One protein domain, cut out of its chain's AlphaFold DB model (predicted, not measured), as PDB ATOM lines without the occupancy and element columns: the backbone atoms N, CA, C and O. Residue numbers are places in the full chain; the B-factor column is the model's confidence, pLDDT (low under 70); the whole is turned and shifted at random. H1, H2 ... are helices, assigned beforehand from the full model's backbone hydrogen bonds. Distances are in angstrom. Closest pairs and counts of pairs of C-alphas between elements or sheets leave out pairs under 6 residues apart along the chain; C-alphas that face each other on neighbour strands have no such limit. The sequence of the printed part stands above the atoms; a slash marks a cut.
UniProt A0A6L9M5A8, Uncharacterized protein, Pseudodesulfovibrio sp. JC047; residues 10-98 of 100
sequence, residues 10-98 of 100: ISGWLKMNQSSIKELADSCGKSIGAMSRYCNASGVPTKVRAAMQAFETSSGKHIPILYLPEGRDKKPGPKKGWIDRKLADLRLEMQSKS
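This is residues 10 to 98 of the 100 residues of an uncharacterized protein of Pseudodesulfovibrio sp. JC047 (UniProt A0A6L9M5A8). Look for a compact head of four short helices, H1 to H4, and their loops, from which one arm, residues 75 to 98 with the longest helix, H5, sticks out and makes the length. The printed part has 89 residues with five named helices, H1 to H5 in chain order, and no named strand: all helix. It is extended, with a radius of gyration of the C-alphas of 21.7 A and spans of 74, 23 and 17 A.

Start at H5, residues 82 to 97, which touches no helix. In the body, H2, residues 21 to 27, and H3, residues 32 to 39, touch about perpendicular at 82 degrees; their closest C-alphas, Ala 25 and Ile 32, are 5.4 A apart. H1, residues 10 to 16, is close to H3 but not clearly touching, closest C-alphas Ile 10 and Cys 39, 5.9 A. H4, residues 46 to 54, stands likewise to H2, closest C-alphas Leu 24 and Met 52, 7.1 A. In H1 to H5 every O i to N i+4 pair is within hydrogen-bond range.

Find C-alpha 82 at (53.197, 41.706, -34.651); H5 runs 22.8 A to C-alpha 97 at (64.509, 58.162, -23.679). H4 measures 12.3 A, H3 10.4 A, H1 and H2 9.9 A each.

The printed part has no cut; the link H4 to H5 is long, 27 residues. Residues 76 and 95 to 98 have pLDDT under 70.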
ATOM      1  N   ILE A  10      15.585  35.424 -48.690       91.75
ATOM      2  CA  ILE A  10      16.185  34.302 -49.426       91.75
ATOM      3  C   ILE A  10      15.394  33.018 -49.165       91.75
ATOM      4  O   ILE A  10      15.069  32.302 -50.100       91.75
ATOM      5  N   SER A  11      15.016  32.757 -47.909       89.88
ATOM      6  CA  SER A  11      14.202  31.586 -47.551       89.88
ATOM      7  C   SER A  11      12.838  31.590 -48.251       89.88
ATOM      8  O   SER A  11      12.422  30.576 -48.807       89.88
ATOM      9  N   GLY A  12      12.160  32.741 -48.284       91.56
ATOM     10  CA  GLY A  12      10.900  32.919 -49.001       91.56
ATOM     11  C   GLY A  12      11.068  32.738 -50.508       91.56
ATOM     12  O   GLY A  12      10.287  32.021 -51.125       91.56
ATOM     13  N   TRP A  13      12.122  33.315 -51.091       94.00
ATOM     14  CA  TRP A  13      12.427  33.144 -52.511       94.00
ATOM     15  C   TRP A  13      12.713  31.685 -52.883       94.00
ATOM     16  O   TRP A  13      12.176  31.208 -53.880       94.00
ATOM     17  N   LEU A  14      13.488  30.962 -52.069       93.88
ATOM     18  CA  LEU A  14      13.764  29.538 -52.278       93.88
ATOM     19  C   LEU A  14      12.459  28.733 -52.307       93.88
ATOM     20  O   LEU A  14      12.212  28.009 -53.268       93.88
ATOM     21  N   LYS A  15      11.573  28.944 -51.324       92.38
ATOM     22  CA  LYS A  15      10.266  28.270 -51.266       92.38
ATOM     23  C   LYS A  15       9.404  28.547 -52.500       92.38
ATOM     24  O   LYS A  15       8.830  27.617 -53.053       92.38
ATOM     25  N   MET A  16       9.344  29.802 -52.956       92.50
ATOM     26  CA  MET A  16       8.591  30.181 -54.163       92.50
ATOM     27  C   MET A  16       9.132  29.530 -55.444       92.50
ATOM     28  O   MET A  16       8.403  29.424 -56.425       92.50
ATOM     29  N   ASN A  17      10.393  29.092 -55.443       94.19
ATOM     30  CA  ASN A  17      11.042  28.455 -56.589       94.19
ATOM     31  C   ASN A  17      11.327  26.964 -56.358       94.19
ATOM     32  O   ASN A  17      12.200  26.409 -57.019       94.19
ATOM     33  N   GLN A  18      10.578  26.322 -55.451       93.56
ATOM     34  CA  GLN A  18      10.676  24.884 -55.164       93.56
ATOM     35  C   GLN A  18      12.093  24.440 -54.768       93.56
ATOM     36  O   GLN A  18      12.537  23.347 -55.101       93.56
ATOM     37  N   SER A  19      12.808  25.300 -54.048       94.94
ATOM     38  CA  SER A  19      14.116  24.998 -53.477       94.94
ATOM     39  C   SER A  19      14.116  25.223 -51.971       94.94
ATOM     40  O   SER A  19      13.238  25.870 -51.389       94.94
ATOM     41  N   SER A  20      15.127  24.680 -51.316       94.69
ATOM     42  CA  SER A  20      15.253  24.649 -49.869       94.69
ATOM     43  C   SER A  20      16.579  25.246 -49.407       94.69
ATOM     44  O   SER A  20      17.570  25.311 -50.132       94.69
ATOM     45  N   ILE A  21      16.617  25.658 -48.136       94.31
ATOM     46  CA  ILE A  21      17.873  26.073 -47.491       94.31
ATOM     47  C   ILE A  21      18.874  24.912 -47.467       94.31
ATOM     48  O   ILE A  21      20.074  25.159 -47.501       94.31
ATOM     49  N   LYS A  22      18.391  23.663 -47.411       95.25
ATOM     50  CA  LYS A  22      19.238  22.471 -47.434       95.25
ATOM     51  C   LYS A  22      19.999  22.366 -48.753       95.25
ATOM     52  O   LYS A  22      21.219  22.327 -48.716       95.25
ATOM     53  N   GLU A  23      19.308  22.438 -49.885       94.94
ATOM     54  CA  GLU A  23      19.948  22.375 -51.209       94.94
ATOM     55  C   GLU A  23      20.944  23.518 -51.419       94.94
ATOM     56  O   GLU A  23      22.053  23.302 -51.904       94.94
ATOM     57  N   LEU A  24      20.592  24.733 -50.982       95.50
ATOM     58  CA  LEU A  24      21.518  25.864 -51.022       95.50
ATOM     59  C   LEU A  24      22.757  25.617 -50.142       95.50
ATOM     60  O   LEU A  24      23.876  25.958 -50.527       95.50
ATOM     61  N   ALA A  25      22.570  25.042 -48.952       95.81
ATOM     62  CA  ALA A  25      23.662  24.712 -48.042       95.81
ATOM     63  C   ALA A  25      24.588  23.643 -48.636       95.81
ATOM     64  O   ALA A  25      25.808  23.827 -48.599       95.81
ATOM     65  N   ASP A  26      24.012  22.602 -49.238       95.25
ATOM     66  CA  ASP A  26      24.728  21.515 -49.907       95.25
ATOM     67  C   ASP A  26      25.544  22.059 -51.095       95.25
ATOM     68  O   ASP A  26      26.751  21.827 -51.166       95.25
ATOM     69  N   SER A  27      24.939  22.900 -51.944       93.19
ATOM     70  CA  SER A  27      25.620  23.581 -53.059       93.19
ATOM     71  C   SER A  27      26.785  24.469 -52.597       93.19
ATOM     72  O   SER A  27      27.826  24.547 -53.250       93.19
ATOM     73  N   CYS A  28      26.658  25.105 -51.430       92.81
ATOM     74  CA  CYS A  28      27.710  25.949 -50.862       92.81
ATOM     75  C   CYS A  28      28.746  25.180 -50.016       92.81
ATOM     76  O   CYS A  28      29.673  25.807 -49.483       92.81
ATOM     77  N   GLY A  29      28.578  23.868 -49.813       93.94
ATOM     78  CA  GLY A  29      29.412  23.068 -48.909       93.94
ATOM     79  C   GLY A  29      29.373  23.569 -47.458       93.94
ATOM     80  O   GLY A  29      30.413  23.700 -46.800       93.94
ATOM     81  N   LYS A  30      28.187  23.948 -46.963       95.38
ATOM     82  CA  LYS A  30      27.961  24.458 -45.600       95.38
ATOM     83  C   LYS A  30      26.890  23.649 -44.884       95.38
ATOM     84  O   LYS A  30      26.030  23.044 -45.499       95.38
ATOM     85  N   SER A  31      26.903  23.693 -43.552       96.44
ATOM     86  CA  SER A  31      25.794  23.143 -42.774       96.44
ATOM     87  C   SER A  31      24.532  23.993 -42.939       96.44
ATOM     88  O   SER A  31      24.603  25.218 -43.081       96.44
ATOM     89  N   ILE A  32      23.364  23.356 -42.828       95.25
ATOM     90  CA  ILE A  32      22.053  24.024 -42.892       95.25
ATOM     91  C   ILE A  32      21.971  25.175 -41.878       95.25
ATOM     92  O   ILE A  32      21.519  26.270 -42.208       95.25
ATOM     93  N   GLY A  33      22.470  24.972 -40.653       94.25
ATOM     94  CA  GLY A  33      22.491  26.011 -39.618       94.25
ATOM     95  C   GLY A  33      23.423  27.188 -39.941       94.25
ATOM     96  O   GLY A  33      23.131  28.330 -39.581       94.25
ATOM     97  N   ALA A  34      24.540  26.952 -40.637       94.25
ATOM     98  CA  ALA A  34      25.381  28.037 -41.140       94.25
ATOM     99  C   ALA A  34      24.676  28.801 -42.268       94.25
ATOM    100  O   ALA A  34      24.630  30.030 -42.224       94.25
ATOM    101  N   MET A  35      24.061  28.087 -43.215       95.12
ATOM    102  CA  MET A  35      23.354  28.711 -44.332       95.12
ATOM    103  C   MET A  35      22.134  29.516 -43.870       95.12
ATOM    104  O   MET A  35      21.946  30.646 -44.303       95.12
ATOM    105  N   SER A  36      21.361  29.002 -42.911       93.06
ATOM    106  CA  SER A  36      20.243  29.734 -42.303       93.06
ATOM    107  C   SER A  36      20.692  31.068 -41.690       93.06
ATOM    108  O   SER A  36      20.049  32.100 -41.890       93.06
ATOM    109  N   ARG A  37      21.851  31.094 -41.015       92.31
ATOM    110  CA  ARG A  37      22.443  32.344 -40.511       92.31
ATOM    111  C   ARG A  37      22.878  33.267 -41.649       92.31
ATOM    112  O   ARG A  37      22.590  34.458 -41.595       92.31
ATOM    113  N   TYR A  38      23.523  32.733 -42.683       92.75
ATOM    114  CA  TYR A  38      23.971  33.505 -43.846       92.75
ATOM    115  C   TYR A  38      22.822  34.132 -44.636       92.75
ATOM    116  O   TYR A  38      22.924  35.297 -45.015       92.75
ATOM    117  N   CYS A  39      21.698  33.432 -44.787       91.69
ATOM    118  CA  CYS A  39      20.499  33.959 -45.439       91.69
ATOM    119  C   CYS A  39      19.903  35.193 -44.743       91.69
ATOM    120  O   CYS A  39      19.153  35.944 -45.362       91.69
ATOM    121  N   ASN A  40      20.213  35.388 -43.459       89.62
ATOM    122  CA  ASN A  40      19.712  36.488 -42.636       89.62
ATOM    123  C   ASN A  40      20.807  37.507 -42.269       89.62
ATOM    124  O   ASN A  40      20.523  38.496 -41.592       89.62
ATOM    125  N   ALA A  41      22.053  37.271 -42.682       89.38
ATOM    126  CA  ALA A  41      23.183  38.127 -42.362       89.38
ATOM    127  C   ALA A  41      23.216  39.377 -43.256       89.38
ATOM    128  O   ALA A  41      22.768  39.367 -44.400       89.38
ATOM    129  N   SER A  42      23.803  40.464 -42.751       87.62
ATOM    130  CA  SER A  42      24.116  41.642 -43.572       87.62
ATOM    131  C   SER A  42      25.289  41.383 -44.522       87.62
ATOM    132  O   SER A  42      25.308  41.906 -45.635       87.62
ATOM    133  N   GLY A  43      26.241  40.543 -44.106       89.94
ATOM    134  CA  GLY A  43      27.377  40.131 -44.914       89.94
ATOM    135  C   GLY A  43      27.848  38.715 -44.594       89.94
ATOM    136  O   GLY A  43      27.664  38.211 -43.485       89.94
ATOM    137  N   VAL A  44      28.457  38.080 -45.587       92.62
ATOM    138  CA  VAL A  44      28.967  36.704 -45.559       92.62
ATOM    139  C   VAL A  44      30.340  36.659 -46.238       92.62
ATOM    140  O   VAL A  44      30.662  37.577 -46.993       92.62
ATOM    141  N   PRO A  45      31.160  35.615 -46.027       93.62
ATOM    142  CA  PRO A  45      32.425  35.475 -46.749       93.62
ATOM    143  C   PRO A  45      32.222  35.550 -48.267       93.62
ATOM    144  O   PRO A  45      31.249  34.989 -48.781       93.62
ATOM    145  N   THR A  46      33.143  36.176 -49.002       93.62
ATOM    146  CA  THR A  46      32.984  36.413 -50.451       93.62
ATOM    147  C   THR A  46      32.777  35.108 -51.215       93.62
ATOM    148  O   THR A  46      31.912  35.027 -52.082       93.62
ATOM    149  N   LYS A  47      33.484  34.042 -50.815       93.31
ATOM    150  CA  LYS A  47      33.303  32.692 -51.375       93.31
ATOM    151  C   LYS A  47      31.880  32.154 -51.195       93.31
ATOM    152  O   LYS A  47      31.348  31.525 -52.098       93.31
ATOM    153  N   VAL A  48      31.259  32.414 -50.042       93.81
ATOM    154  CA  VAL A  48      29.876  31.997 -49.773       93.81
ATOM    155  C   VAL A  48      28.908  32.820 -50.613       93.81
ATOM    156  O   VAL A  48      28.016  32.248 -51.223       93.81
ATOM    157  N   ARG A  49      29.104  34.142 -50.711       94.69
ATOM    158  CA  ARG A  49      28.277  34.990 -51.585       94.69
ATOM    159  C   ARG A  49      28.338  34.528 -53.041       94.69
ATOM    160  O   ARG A  49      27.294  34.442 -53.676       94.69
ATOM    161  N   ALA A  50      29.532  34.232 -53.553       94.94
ATOM    162  CA  ALA A  50      29.711  33.744 -54.918       94.94
ATOM    163  C   ALA A  50      28.980  32.409 -55.139       94.94
ATOM    164  O   ALA A  50      28.275  32.264 -56.131       94.94
ATOM    165  N   ALA A  51      29.067  31.477 -54.183       95.12
ATOM    166  CA  ALA A  51      28.329  30.216 -54.242       95.12
ATOM    167  C   ALA A  51      26.804  30.426 -54.200       95.12
ATOM    168  O   ALA A  51      26.084  29.839 -54.997       95.12
ATOM    169  N   MET A  52      26.304  31.323 -53.342       95.00
ATOM    170  CA  MET A  52      24.877  31.675 -53.309       95.00
ATOM    171  C   MET A  52      24.405  32.323 -54.616       95.00
ATOM    172  O   MET A  52      23.268  32.122 -55.021       95.00
ATOM    173  N   GLN A  53      25.258  33.111 -55.271       95.31
ATOM    174  CA  GLN A  53      24.947  33.728 -56.560       95.31
ATOM    175  C   GLN A  53      24.934  32.706 -57.705       95.31
ATOM    176  O   GLN A  53      24.115  32.828 -58.608       95.31
ATOM    177  N   ALA A  54      25.828  31.717 -57.660       96.00
ATOM    178  CA  ALA A  54      25.909  30.636 -58.639       96.00
ATOM    179  C   ALA A  54      24.865  29.532 -58.413       96.00
ATOM    180  O   ALA A  54      24.670  28.699 -59.292       96.00
ATOM    181  N   PHE A  55      24.199  29.511 -57.253       96.19
ATOM    182  CA  PHE A  55      23.138  28.552 -56.975       96.19
ATOM    183  C   PHE A  55      22.022  28.674 -58.014       96.19
ATOM    184  O   PHE A  55      21.512  29.767 -58.283       96.19
ATOM    185  N   GLU A  56      21.645  27.530 -58.563       95.75
ATOM    186  CA  GLU A  56      20.599  27.379 -59.557       95.75
ATOM    187  C   GLU A  56      19.549  26.423 -58.993       95.75
ATOM    188  O   GLU A  56      19.872  25.345 -58.488       95.75
ATOM    189  N   THR A  57      18.288  26.842 -59.018       93.88
ATOM    190  CA  THR A  57      17.170  25.972 -58.642       93.88
ATOM    191  C   THR A  57      16.979  24.876 -59.690       93.88
ATOM    192  O   THR A  57      17.433  24.991 -60.824       93.88
ATOM    193  N   SER A  58      16.194  23.847 -59.372       89.50
ATOM    194  CA  SER A  58      15.772  22.818 -60.343       89.50
ATOM    195  C   SER A  58      15.062  23.375 -61.589       89.50
ATOM    196  O   SER A  58      14.977  22.704 -62.610       89.50
ATOM    197  N   SER A  59      14.550  24.606 -61.505       89.44
ATOM    198  CA  SER A  59      13.900  25.343 -62.593       89.44
ATOM    199  C   SER A  59      14.833  26.299 -63.348       89.44
ATOM    200  O   SER A  59      14.352  27.098 -64.152       89.44
ATOM    201  N   GLY A  60      16.140  26.264 -63.083       92.62
ATOM    202  CA  GLY A  60      17.126  27.093 -63.775       92.62
ATOM    203  C   GLY A  60      17.202  28.545 -63.303       92.62
ATOM    204  O   GLY A  60      17.687  29.415 -64.023       92.62
ATOM    205  N   LYS A  61      16.659  28.860 -62.120       94.12
ATOM    206  CA  LYS A  61      16.604  30.238 -61.610       94.12
ATOM    207  C   LYS A  61      17.708  30.499 -60.596       94.12
ATOM    208  O   LYS A  61      17.986  29.673 -59.734       94.12
ATOM    209  N   HIS A  62      18.248  31.714 -60.629       96.12
ATOM    210  CA  HIS A  62      19.249  32.184 -59.673       96.12
ATOM    211  C   HIS A  62      18.654  33.110 -58.619       96.12
ATOM    212  O   HIS A  62      17.699  33.846 -58.887       96.12
ATOM    213  N   ILE A  63      19.266  33.122 -57.431       94.44
ATOM    214  CA  ILE A  63      18.884  34.036 -56.351       94.44
ATOM    215  C   ILE A  63      19.119  35.486 -56.819       94.44
ATOM    216  O   ILE A  63      20.254  35.849 -57.142       94.44
ATOM    217  N   PRO A  64      18.092  36.355 -56.808       92.31
ATOM    218  CA  PRO A  64      18.247  37.753 -57.176       92.31
ATOM    219  C   PRO A  64      19.307  38.466 -56.335       92.31
ATOM    220  O   PRO A  64      19.311  38.379 -55.104       92.31
ATOM    221  N   ILE A  65      20.153  39.264 -56.993       90.62
ATOM    222  CA  ILE A  65      21.256  40.004 -56.352       90.62
ATOM    223  C   ILE A  65      20.759  40.877 -55.189       90.62
ATOM    224  O   ILE A  65      21.437  40.994 -54.170       90.62
ATOM    225  N   LEU A  66      19.551  41.439 -55.300       89.56
ATOM    226  CA  LEU A  66      18.942  42.282 -54.266       89.56
ATOM    227  C   LEU A  66      18.622  41.539 -52.954       89.56
ATOM    228  O   LEU A  66      18.434  42.176 -51.914       89.56
ATOM    229  N   TYR A  67      18.557  40.206 -52.987       91.44
ATOM    230  CA  TYR A  67      18.390  39.379 -51.795       91.44
ATOM    231  C   TYR A  67      19.725  38.936 -51.203       91.44
ATOM    232  O   TYR A  67      19.770  38.651 -50.008       91.44
ATOM    233  N   LEU A  68      20.806  38.924 -51.988       91.94
ATOM    234  CA  LEU A  68      22.101  38.433 -51.536       91.94
ATOM    235  C   LEU A  68      22.722  39.342 -50.452       91.94
ATOM    236  O   LEU A  68      22.688  40.576 -50.565       91.94
ATOM    237  N   PRO A  69      23.321  38.753 -49.400       91.38
ATOM    238  CA  PRO A  69      24.109  39.486 -48.411       91.38
ATOM    239  C   PRO A  69      25.406  40.015 -49.027       91.38
ATOM    240  O   PRO A  69      25.886  39.503 -50.040       91.38
ATOM    241  N   GLU A  70      26.010  41.035 -48.422       90.69
ATOM    242  CA  GLU A  70      27.292  41.580 -48.884       90.69
ATOM    243  C   GLU A  70      28.436  40.560 -48.774       90.69
ATOM    244  O   GLU A  70      28.510  39.800 -47.813       90.69
ATOM    245  N   GLY A  71      29.348  40.554 -49.748       91.75
ATOM    246  CA  GLY A  71      30.562  39.741 -49.696       91.75
ATOM    247  C   GLY A  71      31.612  40.476 -48.875       91.75
ATOM    248  O   GLY A  71      32.090  41.526 -49.299       91.75
ATOM    249  N   ARG A  72      31.927  39.972 -47.684       88.88
ATOM    250  CA  ARG A  72      32.893  40.575 -46.766       88.88
ATOM    251  C   ARG A  72      33.844  39.506 -46.258       88.88
ATOM    252  O   ARG A  72      33.492  38.702 -45.392       88.88
ATOM    253  N   ASP A  73      35.072  39.539 -46.750       85.44
ATOM    254  CA  ASP A  73      36.155  38.782 -46.140       85.44
ATOM    255  C   ASP A  73      36.733  39.578 -44.971       85.44
ATOM    256  O   ASP A  73      36.944  40.792 -45.053       85.44
ATOM    257  N   LYS A  74      36.982  38.897 -43.848       74.25
ATOM    258  CA  LYS A  74      37.727  39.514 -42.751       74.25
ATOM    259  C   LYS A  74      39.106  39.883 -43.296       74.25
ATOM    260  O   LYS A  74      39.799  39.014 -43.823       74.25
ATOM    261  N   LYS A  75      39.501  41.154 -43.158       72.12
ATOM    262  CA  LYS A  75      40.881  41.565 -43.438       72.12
ATOM    263  C   LYS A  75      41.823  40.645 -42.650       72.12
ATOM    264  O   LYS A  75      41.506  40.337 -41.495       72.12
ATOM    265  N   PRO A  76      42.938  40.191 -43.248       69.56
ATOM    266  CA  PRO A  76      43.911  39.405 -42.512       69.56
ATOM    267  C   PRO A  76      44.335  40.201 -41.278       69.56
ATOM    268  O   PRO A  76      44.635  41.393 -41.368       69.56
ATOM    269  N   GLY A  77      44.295  39.543 -40.121       72.38
ATOM    270  CA  GLY A  77      44.835  40.120 -38.900       72.38
ATOM    271  C   GLY A  77      46.330  40.417 -39.062       72.38
ATOM    272  O   GLY A  77      46.970  39.917 -39.995       72.38
ATOM    273  N   PRO A  78      46.906  41.228 -38.166       79.94
ATOM    274  CA  PRO A  78      48.341  41.461 -38.163       79.94
ATOM    275  C   PRO A  78      49.114  40.131 -38.128       79.94
ATOM    276  O   PRO A  78      48.652  39.139 -37.558       79.94
ATOM    277  N   LYS A  79      50.286  40.101 -38.776       80.00
ATOM    278  CA  LYS A  79      51.124  38.894 -38.870       80.00
ATOM    279  C   LYS A  79      51.409  38.327 -37.470       80.00
ATOM    280  O   LYS A  79      51.540  39.079 -36.504       80.00
ATOM    281  N   LYS A  80      51.549  37.000 -37.364       79.56
ATOM    282  CA  LYS A  80      51.976  36.329 -36.123       79.56
ATOM    283  C   LYS A  80      53.255  37.003 -35.595       79.56
ATOM    284  O   LYS A  80      54.196  37.195 -36.362       79.56
ATOM    285  N   GLY A  81      53.261  37.403 -34.322       87.12
ATOM    286  CA  GLY A  81      54.369  38.141 -33.696       87.12
ATOM    287  C   GLY A  81      54.364  39.663 -33.912       87.12
ATOM    288  O   GLY A  81      55.329  40.331 -33.553       87.12
ATOM    289  N   TRP A  82      53.307  40.246 -34.494       89.38
ATOM    290  CA  TRP A  82      53.197  41.706 -34.651       89.38
ATOM    291  C   TRP A  82      53.160  42.450 -33.308       89.38
ATOM    292  O   TRP A  82      53.803  43.489 -33.181       89.38
ATOM    293  N   ILE A  83      52.466  41.901 -32.302       87.31
ATOM    294  CA  ILE A  83      52.459  42.449 -30.935       87.31
ATOM    295  C   ILE A  83      53.855  42.365 -30.311       87.31
ATOM    296  O   ILE A  83      54.313  43.350 -29.744       87.31
ATOM    297  N   ASP A  84      54.558  41.241 -30.474       89.31
ATOM    298  CA  ASP A  84      55.887  41.051 -29.880       89.31
ATOM    299  C   ASP A  84      56.912  42.033 -30.457       89.31
ATOM    300  O   ASP A  84      57.689  42.619 -29.706       89.31
ATOM    301  N   ARG A  85      56.867  42.288 -31.775       84.38
ATOM    302  CA  ARG A  85      57.697  43.328 -32.411       84.38
ATOM    303  C   ARG A  85      57.355  44.718 -31.891       84.38
ATOM    304  O   ARG A  85      58.248  45.434 -31.470       84.38
ATOM    305  N   LYS A  86      56.064  45.064 -31.832       87.00
ATOM    306  CA  LYS A  86      55.604  46.346 -31.276       87.00
ATOM    307  C   LYS A  86      56.087  46.559 -29.838       87.00
ATOM    308  O   LYS A  86      56.483  47.667 -29.495       87.00
ATOM    309  N   LEU A  87      56.061  45.513 -29.013       89.31
ATOM    310  CA  LEU A  87      56.545  45.559 -27.633       89.31
ATOM    311  C   LEU A  87      58.074  45.675 -27.552       89.31
ATOM    312  O   LEU A  87      58.572  46.370 -26.670       89.31
ATOM    313  N   ALA A  88      58.816  45.017 -28.446       87.56
ATOM    314  CA  ALA A  88      60.269  45.151 -28.527       87.56
ATOM    315  C   ALA A  88      60.684  46.572 -28.943       87.56
ATOM    316  O   ALA A  88      61.517  47.179 -28.273       87.56
ATOM    317  N   ASP A  89      60.037  47.125 -29.970       85.44
ATOM    318  CA  ASP A  89      60.285  48.485 -30.457       85.44
ATOM    319  C   ASP A  89      59.977  49.528 -29.365       85.44
ATOM    320  O   ASP A  89      60.794  50.402 -29.088       85.44
ATOM    321  N   LEU A  90      58.847  49.379 -28.657       86.31
ATOM    322  CA  LEU A  90      58.485  50.243 -27.524       86.31
ATOM    323  C   LEU A  90      59.514  50.188 -26.386       86.31
ATOM    324  O   LEU A  90      59.834  51.217 -25.795       86.31
ATOM    325  N   ARG A  91      60.052  49.003 -26.066       84.31
ATOM    326  CA  ARG A  91      61.089  48.861 -25.029       84.31
ATOM    327  C   ARG A  91      62.388  49.566 -25.423       84.31
ATOM    328  O   ARG A  91      62.997  50.205 -24.568       84.31
ATOM    329  N   LEU A  92      62.780  49.482 -26.695       77.31
ATOM    330  CA  LEU A  92      63.955  50.177 -27.229       77.31
ATOM    331  C   LEU A  92      63.772  51.703 -27.213       77.31
ATOM    332  O   LEU A  92      64.685  52.425 -26.809       77.31
ATOM    333  N   GLU A  93      62.587  52.205 -27.573       75.69
ATOM    334  CA  GLU A  93      62.267  53.638 -27.498       75.69
ATOM    335  C   GLU A  93      62.286  54.169 -26.056       75.69
ATOM    336  O   GLU A  93      62.794  55.264 -25.810       75.69
ATOM    337  N   MET A  94      61.766  53.405 -25.089       76.12
ATOM    338  CA  MET A  94      61.782  53.809 -23.678       76.12
ATOM    339  C   MET A  94      63.198  53.811 -23.089       76.12
ATOM    340  O   MET A  94      63.539  54.736 -22.360       76.12
ATOM    341  N   GLN A  95      64.048  52.839 -23.442       63.47
ATOM    342  CA  GLN A  95      65.460  52.847 -23.032       63.47
ATOM    343  C   GLN A  95      66.237  54.010 -23.658       63.47
ATOM    344  O   GLN A  95      67.044  54.637 -22.977       63.47
ATOM    345  N   SER A  96      65.938  54.353 -24.913       62.22
ATOM    346  CA  SER A  96      66.565  55.488 -25.604       62.22
ATOM    347  C   SER A  96      66.146  56.849 -25.030       62.22
ATOM    348  O   SER A  96      66.872  57.822 -25.191       62.22
ATOM    349  N   LYS A  97      64.994  56.937 -24.347       59.84
ATOM    350  CA  LYS A  97      64.509  58.162 -23.679       59.84
ATOM    351  C   LYS A  97      64.933  58.296 -22.212       59.84
ATOM    352  O   LYS A  97      64.694  59.343 -21.621       59.84
ATOM    353  N   SER A  98      65.531  57.261 -21.622       58.72
ATOM    354  CA  SER A  98      65.993  57.265 -20.225       58.72
ATOM    355  C   SER A  98      67.520  57.258 -20.076       58.72
ATOM    356  O   SER A  98      68.012  57.096 -18.963       58.72
TER     357      SER A  98